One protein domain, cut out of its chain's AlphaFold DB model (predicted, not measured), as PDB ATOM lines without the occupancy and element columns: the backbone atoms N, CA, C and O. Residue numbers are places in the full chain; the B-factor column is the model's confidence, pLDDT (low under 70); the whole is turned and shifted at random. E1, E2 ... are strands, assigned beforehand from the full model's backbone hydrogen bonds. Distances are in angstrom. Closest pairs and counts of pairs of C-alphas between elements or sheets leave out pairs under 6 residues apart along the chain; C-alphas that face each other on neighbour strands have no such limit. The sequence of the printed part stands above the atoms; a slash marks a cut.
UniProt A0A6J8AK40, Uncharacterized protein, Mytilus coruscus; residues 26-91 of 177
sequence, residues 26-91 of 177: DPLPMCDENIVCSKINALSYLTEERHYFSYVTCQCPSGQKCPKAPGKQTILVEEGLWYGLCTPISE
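AT A GLANCE: This is residues 26 to 91 of the 177 residues of an uncharacterized protein of Mytilus coruscus (UniProt A0A6J8AK40). With little regular structure, this is a small twisted sheet of two hairpins side by side, E1-E2 and E3-E4, with the long link from E2 to E3 folded back over one face. The printed part has 66 residues, 19 of them in four named strands, with no named helix. The all-strand sheet, order E2, E1, E4, E3, is antiparallel. It is compact, radius of gyration of the C-alphas 12.1 A, spanning 37 by 30 by 18 A.

HOW THE PARTS SIT: E1, residues 38 to 42, and E2, residues 52 to 56, form an antiparallel hairpin at 164 degrees; N 41 and O 53 are 2.8 A apart. E3, residues 74 to 78, and E4, residues 81 to 84, form another at 153 degrees; N 83 and O 75 are 2.8 A apart. E1 and E4 are antiparallel neighbours, N 40 to O 82 2.8 A. The sheet is only just strongly twisted, its C-alphas up to 4.5 A off the best plane.

IN THESE COORDINATES: E1 measures 13.2 A from C-alpha 38 at (-19.564, -6.224, 38.844), E2 12.4 A, E3 12.0 A, and E4 9.9 A to C-alpha 84 at (-17.446, -10.090, 40.681).

THE WHOLE: The printed part has no cut. The link from E2 to E3 is long. Residues 26 and 44 to 50 have pLDDT under 70.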
ATOM      1  N   ASP A  26     -31.294   0.560  31.992       57.81
ATOM      2  CA  ASP A  26     -32.091  -0.626  32.265       57.81
ATOM      3  C   ASP A  26     -32.925  -0.947  31.015       57.81
ATOM      4  O   ASP A  26     -33.608  -0.057  30.494       57.81
ATOM      5  N   PRO A  27     -32.874  -2.189  30.506       72.25
ATOM      6  CA  PRO A  27     -32.206  -3.349  31.100       72.25
ATOM      7  C   PRO A  27     -30.698  -3.423  30.787       72.25
ATOM      8  O   PRO A  27     -30.262  -3.161  29.663       72.25
ATOM      9  N   LEU A  28     -29.912  -3.834  31.787       82.31
ATOM     10  CA  LEU A  28     -28.516  -4.246  31.610       82.31
ATOM     11  C   LEU A  28     -28.422  -5.462  30.661       82.31
ATOM     12  O   LEU A  28     -29.303  -6.325  30.694       82.31
ATOM     13  N   PRO A  29     -27.363  -5.567  29.835       87.88
ATOM     14  CA  PRO A  29     -27.166  -6.726  28.966       87.88
ATOM     15  C   PRO A  29     -26.910  -7.995  29.789       87.88
ATOM     16  O   PRO A  29     -26.448  -7.916  30.926       87.88
ATOM     17  N   MET A  30     -27.171  -9.167  29.208       91.19
ATOM     18  CA  MET A  30     -26.740 -10.438  29.800       91.19
ATOM     19  C   MET A  30     -25.212 -10.551  29.759       91.19
ATOM     20  O   MET A  30     -24.583 -10.083  28.813       91.19
ATOM     21  N   CYS A  31     -24.620 -11.142  30.795       90.50
ATOM     22  CA  CYS A  31     -23.188 -11.412  30.835       90.50
ATOM     23  C   CYS A  31     -22.839 -12.568  29.898       90.50
ATOM     24  O   CYS A  31     -23.454 -13.634  29.984       90.50
ATOM     25  N   ASP A  32     -21.809 -12.375  29.077       89.69
ATOM     26  CA  ASP A  32     -21.144 -13.487  28.404       89.69
ATOM     27  C   ASP A  32     -20.335 -14.317  29.413       89.69
ATOM     28  O   ASP A  32     -20.117 -13.927  30.568       89.69
ATOM     29  N   GLU A  33     -19.880 -15.487  28.974       88.00
ATOM     30  CA  GLU A  33     -19.129 -16.408  29.816       88.00
ATOM     31  C   GLU A  33     -17.841 -15.766  30.356       88.00
ATOM     32  O   GLU A  33     -17.048 -15.168  29.621       88.00
ATOM     33  N   ASN A  34     -17.632 -15.911  31.665       88.50
ATOM     34  CA  ASN A  34     -16.466 -15.409  32.391       88.50
ATOM     35  C   ASN A  34     -16.235 -13.888  32.291       88.50
ATOM     36  O   ASN A  34     -15.122 -13.406  32.520       88.50
ATOM     37  N   ILE A  35     -17.278 -13.116  31.974       92.75
ATOM     38  CA  ILE A  35     -17.247 -11.657  32.065       92.75
ATOM     39  C   ILE A  35     -17.444 -11.206  33.513       92.75
ATOM     40  O   ILE A  35     -18.292 -11.722  34.245       92.75
ATOM     41  N   VAL A  36     -16.681 -10.188  33.910       93.06
ATOM     42  CA  VAL A  36     -16.875  -9.468  35.170       93.06
ATOM     43  C   VAL A  36     -18.235  -8.781  35.143       93.06
ATOM     44  O   VAL A  36     -18.448  -7.823  34.394       93.06
ATOM     45  N   CYS A  37     -19.141  -9.261  35.988       93.31
ATOM     46  CA  CYS A  37     -20.500  -8.749  36.096       93.31
ATOM     47  C   CYS A  37     -20.604  -7.560  37.058       93.31
ATOM     48  O   CYS A  37     -21.566  -6.791  36.988       93.31
ATOM     49  N   SER A  38     -19.625  -7.384  37.954       93.88
ATOM     50  CA  SER A  38     -19.564  -6.224  38.844       93.88
ATOM     51  C   SER A  38     -18.149  -5.841  39.245       93.88
ATOM     52  O   SER A  38     -17.307  -6.709  39.456       93.88
ATOM     53  N   LYS A  39     -17.920  -4.551  39.480       90.94
ATOM     54  CA  LYS A  39     -16.747  -4.042  40.204       90.94
ATOM     55  C   LYS A  39     -17.174  -3.616  41.601       90.94
ATOM     56  O   LYS A  39     -18.165  -2.903  41.730       90.94
ATOM     57  N   ILE A  40     -16.477  -4.083  42.626       87.56
ATOM     58  CA  ILE A  40     -16.835  -3.875  44.029       87.56
ATOM     59  C   ILE A  40     -15.682  -3.129  44.688       87.56
ATOM     60  O   ILE A  40     -14.561  -3.617  44.675       87.56
ATOM     61  N   ASN A  41     -15.956  -1.975  45.278       89.19
ATOM     62  CA  ASN A  41     -14.970  -1.136  45.943       89.19
ATOM     63  C   ASN A  41     -15.282  -1.049  47.439       89.19
ATOM     64  O   ASN A  41     -16.438  -0.856  47.821       89.19
ATOM     65  N   ALA A  42     -14.264  -1.164  48.289       85.56
ATOM     66  CA  ALA A  42     -14.381  -0.871  49.711       85.56
ATOM     67  C   ALA A  42     -14.605   0.632  49.909       85.56
ATOM     68  O   ALA A  42     -13.910   1.460  49.318       85.56
ATOM     69  N   LEU A  43     -15.563   0.991  50.759       80.19
ATOM     70  CA  LEU A  43     -15.790   2.371  51.174       80.19
ATOM     71  C   LEU A  43     -15.024   2.609  52.476       80.19
ATOM     72  O   LEU A  43     -15.544   2.409  53.568       80.19
ATOM     73  N   SER A  44     -13.761   3.014  52.347       65.12
ATOM     74  CA  SER A  44     -12.820   3.163  53.467       65.12
ATOM     75  C   SER A  44     -13.171   4.270  54.471       65.12
ATOM     76  O   SER A  44     -12.611   4.302  55.561       65.12
ATOM     77  N   TYR A  45     -14.095   5.177  54.139       64.81
ATOM     78  CA  TYR A  45     -14.443   6.338  54.969       64.81
ATOM     79  C   TYR A  45     -15.600   6.100  55.956       64.81
ATOM     80  O   TYR A  45     -15.937   7.006  56.715       64.81
ATOM     81  N   LEU A  46     -16.231   4.921  55.950       59.38
ATOM     82  CA  LEU A  46     -17.300   4.570  56.890       59.38
ATOM     83  C   LEU A  46     -16.715   3.655  57.969       59.38
ATOM     84  O   LEU A  46     -16.371   2.508  57.709       59.38
ATOM     85  N   THR A  47     -16.540   4.195  59.171       47.47
ATOM     86  CA  THR A  47     -15.618   3.674  60.191       47.47
ATOM     87  C   THR A  47     -16.038   2.404  60.931       47.47
ATOM     88  O   THR A  47     -15.240   1.933  61.731       47.47
ATOM     89  N   GLU A  48     -17.216   1.810  60.711       50.94
ATOM     90  CA  GLU A  48     -17.665   0.707  61.591       50.94
ATOM     91  C   GLU A  48     -18.297  -0.511  60.909       50.94
ATOM     92  O   GLU A  48     -18.415  -1.557  61.539       50.94
ATOM     93  N   GLU A  49     -18.590  -0.476  59.609       53.12
ATOM     94  CA  GLU A  49     -19.083  -1.657  58.896       53.12
ATOM     95  C   GLU A  49     -18.458  -1.725  57.502       53.12
ATOM     96  O   GLU A  49     -18.208  -0.704  56.862       53.12
ATOM     97  N   ARG A  50     -18.158  -2.943  57.030       60.69
ATOM     98  CA  ARG A  50     -17.563  -3.202  55.709       60.69
ATOM     99  C   ARG A  50     -18.558  -2.834  54.603       60.69
ATOM    100  O   ARG A  50     -19.202  -3.703  54.017       60.69
ATOM    101  N   HIS A  51     -18.717  -1.543  54.343       76.88
ATOM    102  CA  HIS A  51     -19.564  -1.046  53.277       76.88
ATOM    103  C   HIS A  51     -18.827  -1.164  51.947       76.88
ATOM    104  O   HIS A  51     -17.675  -0.748  51.799       76.88
ATOM    105  N   TYR A  52     -19.522  -1.730  50.968       84.44
ATOM    106  CA  TYR A  52     -19.011  -1.906  49.621       84.44
ATOM    107  C   TYR A  52     -19.887  -1.139  48.640       84.44
ATOM    108  O   TYR A  52     -21.116  -1.193  48.710       84.44
ATOM    109  N   PHE A  53     -19.251  -0.447  47.703       88.31
ATOM    110  CA  PHE A  53     -19.915   0.090  46.527       88.31
ATOM    111  C   PHE A  53     -19.740  -0.891  45.373       88.31
ATOM    112  O   PHE A  53     -18.617  -1.166  44.962       88.31
ATOM    113  N   SER A  54     -20.842  -1.417  44.840       88.50
ATOM    114  CA  SER A  54     -20.819  -2.340  43.704       88.50
ATOM    115  C   SER A  54     -21.403  -1.693  42.453       88.50
ATOM    116  O   SER A  54     -22.573  -1.305  42.443       88.50
ATOM    117  N   TYR A  55     -20.626  -1.658  41.379       88.81
ATOM    118  CA  TYR A  55     -21.061  -1.263  40.047       88.81
ATOM    119  C   TYR A  55     -21.332  -2.508  39.198       88.81
ATOM    120  O   TYR A  55     -20.394  -3.243  38.899       88.81
ATOM    121  N   VAL A  56     -22.586  -2.749  38.806       90.12
ATOM    122  CA  VAL A  56     -22.989  -3.917  37.998       90.12
ATOM    123  C   VAL A  56     -22.972  -3.558  36.509       90.12
ATOM    124  O   VAL A  56     -23.572  -2.566  36.100       90.12
ATOM    125  N   THR A  57     -22.284  -4.359  35.697       88.62
ATOM    126  CA  THR A  57     -22.078  -4.147  34.251       88.62
ATOM    127  C   THR A  57     -23.030  -4.971  33.386       88.62
ATOM    128  O   THR A  57     -23.387  -4.535  32.292       88.62
ATOM    129  N   CYS A  58     -23.446  -6.146  33.861       89.12
ATOM    130  CA  CYS A  58     -24.319  -7.071  33.142       89.12
ATOM    131  C   CYS A  58     -25.117  -7.962  34.115       89.12
ATOM    132  O   CYS A  58     -24.816  -8.042  35.307       89.12
ATOM    133  N   GLN A  59     -26.167  -8.611  33.613       91.94
ATOM    134  CA  GLN A  59     -27.002  -9.551  34.362       91.94
ATOM    135  C   GLN A  59     -26.520 -10.981  34.141       91.94
ATOM    136  O   GLN A  59     -26.336 -11.417  33.008       91.94
ATOM    137  N   CYS A  60     -26.330 -11.726  35.227       92.69
ATOM    138  CA  CYS A  60     -25.895 -13.110  35.124       92.69
ATOM    139  C   CYS A  60     -26.986 -14.003  34.512       92.69
ATOM    140  O   CYS A  60     -28.170 -13.836  34.829       92.69
ATOM    141  N   PRO A  61     -26.603 -14.974  33.666       91.81
ATOM    142  CA  PRO A  61     -27.550 -15.906  33.074       91.81
ATOM    143  C   PRO A  61     -28.155 -16.849  34.128       91.81
ATOM    144  O   PRO A  61     -27.667 -16.976  35.255       91.81
ATOM    145  N   SER A  62     -29.235 -17.535  33.751       88.19
ATOM    146  CA  SER A  62     -29.834 -18.628  34.538       88.19
ATOM    147  C   SER A  62     -30.266 -18.244  35.964       88.19
ATOM    148  O   SER A  62     -30.288 -19.086  36.859       88.19
ATOM    149  N   GLY A  63     -30.605 -16.971  36.196       80.69
ATOM    150  CA  GLY A  63     -31.081 -16.478  37.494       80.69
ATOM    151  C   GLY A  63     -29.998 -16.351  38.572       80.69
ATOM    152  O   GLY A  63     -30.323 -16.071  39.730       80.69
ATOM    153  N   GLN A  64     -28.723 -16.532  38.217       88.06
ATOM    154  CA  GLN A  64     -27.612 -16.249  39.120       88.06
ATOM    155  C   GLN A  64     -27.571 -14.753  39.458       88.06
ATOM    156  O   GLN A  64     -28.016 -13.900  38.688       88.06
ATOM    157  N   LYS A  65     -27.047 -14.416  40.637       90.00
ATOM    158  CA  LYS A  65     -26.913 -13.024  41.077       90.00
ATOM    159  C   LYS A  65     -25.459 -12.611  41.005       90.00
ATOM    160  O   LYS A  65     -24.602 -13.285  41.563       90.00
ATOM    161  N   CYS A  66     -25.217 -11.469  40.376       92.62
ATOM    162  CA  CYS A  66     -23.907 -10.853  40.418       92.62
ATOM    163  C   CYS A  66     -23.594 -10.384  41.856       92.62
ATOM    164  O   CYS A  66     -24.463  -9.753  42.481       92.62
ATOM    165  N   PRO A  67     -22.413 -10.703  42.415       91.94
ATOM    166  CA  PRO A  67     -22.079 -10.359  43.792       91.94
ATOM    167  C   PRO A  67     -21.984  -8.841  43.986       91.94
ATOM    168  O   PRO A  67     -21.560  -8.099  43.109       91.94
ATOM    169  N   LYS A  68     -22.378  -8.368  45.170       90.12
ATOM    170  CA  LYS A  68     -22.291  -6.943  45.556       90.12
ATOM    171  C   LYS A  68     -21.282  -6.675  46.674       90.12
ATOM    172  O   LYS A  68     -21.040  -5.528  47.027       90.12
ATOM    173  N   ALA A  69     -20.714  -7.737  47.232       87.94
ATOM    174  CA  ALA A  69     -19.718  -7.714  48.290       87.94
ATOM    175  C   ALA A  69     -18.723  -8.870  48.065       87.94
ATOM    176  O   ALA A  69     -19.072  -9.823  47.356       87.94
ATOM    177  N   PRO A  70     -17.516  -8.809  48.654       87.75
ATOM    178  CA  PRO A  70     -16.523  -9.873  48.551       87.75
ATOM    179  C   PRO A  70     -17.054 -11.229  49.034       87.75
ATOM    180  O   PRO A  70     -17.777 -11.317  50.027       87.75
ATOM    181  N   GLY A  71     -16.676 -12.299  48.339       85.19
ATOM    182  CA  GLY A  71     -17.104 -13.665  48.615       85.19
ATOM    183  C   GLY A  71     -16.550 -14.684  47.614       85.19
ATOM    184  O   GLY A  71     -15.541 -14.465  46.952       85.19
ATOM    185  N   LYS A  72     -17.235 -15.824  47.480       86.94
ATOM    186  CA  LYS A  72     -16.778 -16.975  46.666       86.94
ATOM    187  C   LYS A  72     -16.781 -16.736  45.147       86.94
ATOM    188  O   LYS A  72     -16.218 -17.526  44.396       86.94
ATOM    189  N   GLN A  73     -17.444 -15.673  44.705       90.00
ATOM    190  CA  GLN A  73     -17.573 -15.261  43.305       90.00
ATOM    191  C   GLN A  73     -16.772 -13.980  43.013       90.00
ATOM    192  O   GLN A  73     -17.032 -13.317  42.013       90.00
ATOM    193  N   THR A  74     -15.853 -13.573  43.901       87.50
ATOM    194  CA  THR A  74     -15.117 -12.307  43.756       87.50
ATOM    195  C   THR A  74     -13.604 -12.466  43.801       87.50
ATOM    196  O   THR A  74     -13.081 -13.066  44.738       87.50
ATOM    197  N   ILE A  75     -12.908 -11.911  42.814       86.00
ATOM    198  CA  ILE A  75     -11.446 -11.899  42.720       86.00
ATOM    199  C   ILE A  75     -10.960 -10.581  43.319       86.00
ATOM    200  O   ILE A  75     -11.459  -9.529  42.928       86.00
ATOM    201  N   LEU A  76     -10.020 -10.624  44.264       80.94
ATOM    202  CA  LEU A  76      -9.326  -9.425  44.747       80.94
ATOM    203  C   LEU A  76      -8.294  -9.003  43.696       80.94
ATOM    204  O   LEU A  76      -7.452  -9.813  43.320       80.94
ATOM    205  N   VAL A  77      -8.376  -7.758  43.229       77.75
ATOM    206  CA  VAL A  77      -7.517  -7.231  42.151       77.75
ATOM    207  C   VAL A  77      -6.428  -6.331  42.720       77.75
ATOM    208  O   VAL A  77      -5.256  -6.472  42.394       77.75
ATOM    209  N   GLU A  78      -6.829  -5.425  43.601       74.50
ATOM    210  CA  GLU A  78      -5.966  -4.501  44.334       74.50
ATOM    211  C   GLU A  78      -6.619  -4.216  45.692       74.50
ATOM    212  O   GLU A  78      -7.770  -4.599  45.928       74.50
ATOM    213  N   GLU A  79      -5.892  -3.568  46.601       75.25
ATOM    214  CA  GLU A  79      -6.406  -3.239  47.930       75.25
ATOM    215  C   GLU A  79      -7.753  -2.501  47.834       75.25
ATOM    216  O   GLU A  79      -7.860  -1.402  47.293       75.25
ATOM    217  N   GLY A  80      -8.813  -3.133  48.346       77.88
ATOM    218  CA  GLY A  80     -10.148  -2.547  48.343       77.88
ATOM    219  C   GLY A  80     -10.906  -2.619  47.011       77.88
ATOM    220  O   GLY A  80     -11.987  -2.032  46.943       77.88
ATOM    221  N   LEU A  81     -10.423  -3.330  45.985       82.38
ATOM    222  CA  LEU A  81     -11.146  -3.561  44.726       82.38
ATOM    223  C   LEU A  81     -11.292  -5.056  44.424       82.38
ATOM    224  O   LEU A  81     -10.312  -5.800  44.344       82.38
ATOM    225  N   TRP A  82     -12.524  -5.470  44.133       86.81
ATOM    226  CA  TRP A  82     -12.846  -6.824  43.702       86.81
ATOM    227  C   TRP A  82     -13.601  -6.850  42.374       86.81
ATOM    228  O   TRP A  82     -14.475  -6.018  42.110       86.81
ATOM    229  N   TYR A  83     -13.321  -7.864  41.561       90.94
ATOM    230  CA  TYR A  83     -14.123  -8.227  40.395       90.94
ATOM    231  C   TYR A  83     -15.099  -9.337  40.759       90.94
ATOM    232  O   TYR A  83     -14.698 -10.376  41.267       90.94
ATOM    233  N   GLY A  84     -16.382  -9.114  40.497       92.50
ATOM    234  CA  GLY A  84     -17.446 -10.090  40.681       92.50
ATOM    235  C   GLY A  84     -17.742 -10.865  39.403       92.50
ATOM    236  O   GLY A  84     -17.823 -10.277  38.323       92.50
ATOM    237  N   LEU A  85     -17.939 -12.170  39.547       93.50
ATOM    238  CA  LEU A  85     -18.263 -13.105  38.474       93.50
ATOM    239  C   LEU A  85     -19.627 -13.757  38.710       93.50
ATOM    240  O   LEU A  85     -20.121 -13.823  39.836       93.50
ATOM    241  N   CYS A  86     -20.234 -14.259  37.636       93.38
ATOM    242  CA  CYS A  86     -21.471 -15.033  37.735       93.38
ATOM    243  C   CYS A  86     -21.214 -16.440  38.290       93.38
ATOM    244  O   CYS A  86     -21.975 -16.935  39.121       93.38
ATOM    245  N   THR A  87     -20.098 -17.055  37.904       90.62
ATOM    246  CA  THR A  87     -19.672 -18.372  38.385       90.62
ATOM    247  C   THR A  87     -18.739 -18.259  39.599       90.62
ATOM    248  O   THR A  87     -18.004 -17.275  39.736       90.62
ATOM    249  N   PRO A  88     -18.768 -19.230  40.531       88.69
ATOM    250  CA  PRO A  88     -17.797 -19.316  41.618       88.69
ATOM    251  C   PRO A  88     -16.361 -19.455  41.108       88.69
ATOM    252  O   PRO A  88     -16.086 -20.190  40.164       88.69
ATOM    253  N   ILE A  89     -15.415 -18.827  41.804       84.94
ATOM    254  CA  ILE A  89     -13.994 -18.847  41.417       84.94
ATOM    255  C   ILE A  89     -13.393 -20.246  41.532       84.94
ATOM    256  O   ILE A  89     -12.497 -20.593  40.775       84.94
ATOM    257  N   SER A  90     -13.919 -21.078  42.434       81.25
ATOM    258  CA  SER A  90     -13.509 -22.477  42.583       81.25
ATOM    259  C   SER A  90     -13.758 -23.333  41.338       81.25
ATOM    260  O   SER A  90     -13.197 -24.419  41.237       81.25
ATOM    261  N   GLU A  91     -14.614 -22.880  40.420       86.62
ATOM    262  CA  GLU A  91     -14.890 -23.561  39.151       86.62
ATOM    263  C   GLU A  91     -13.951 -23.093  38.027       86.62
ATOM    264  O   GLU A  91     -13.864 -23.739  36.984       86.62
TER     265      GLU A  91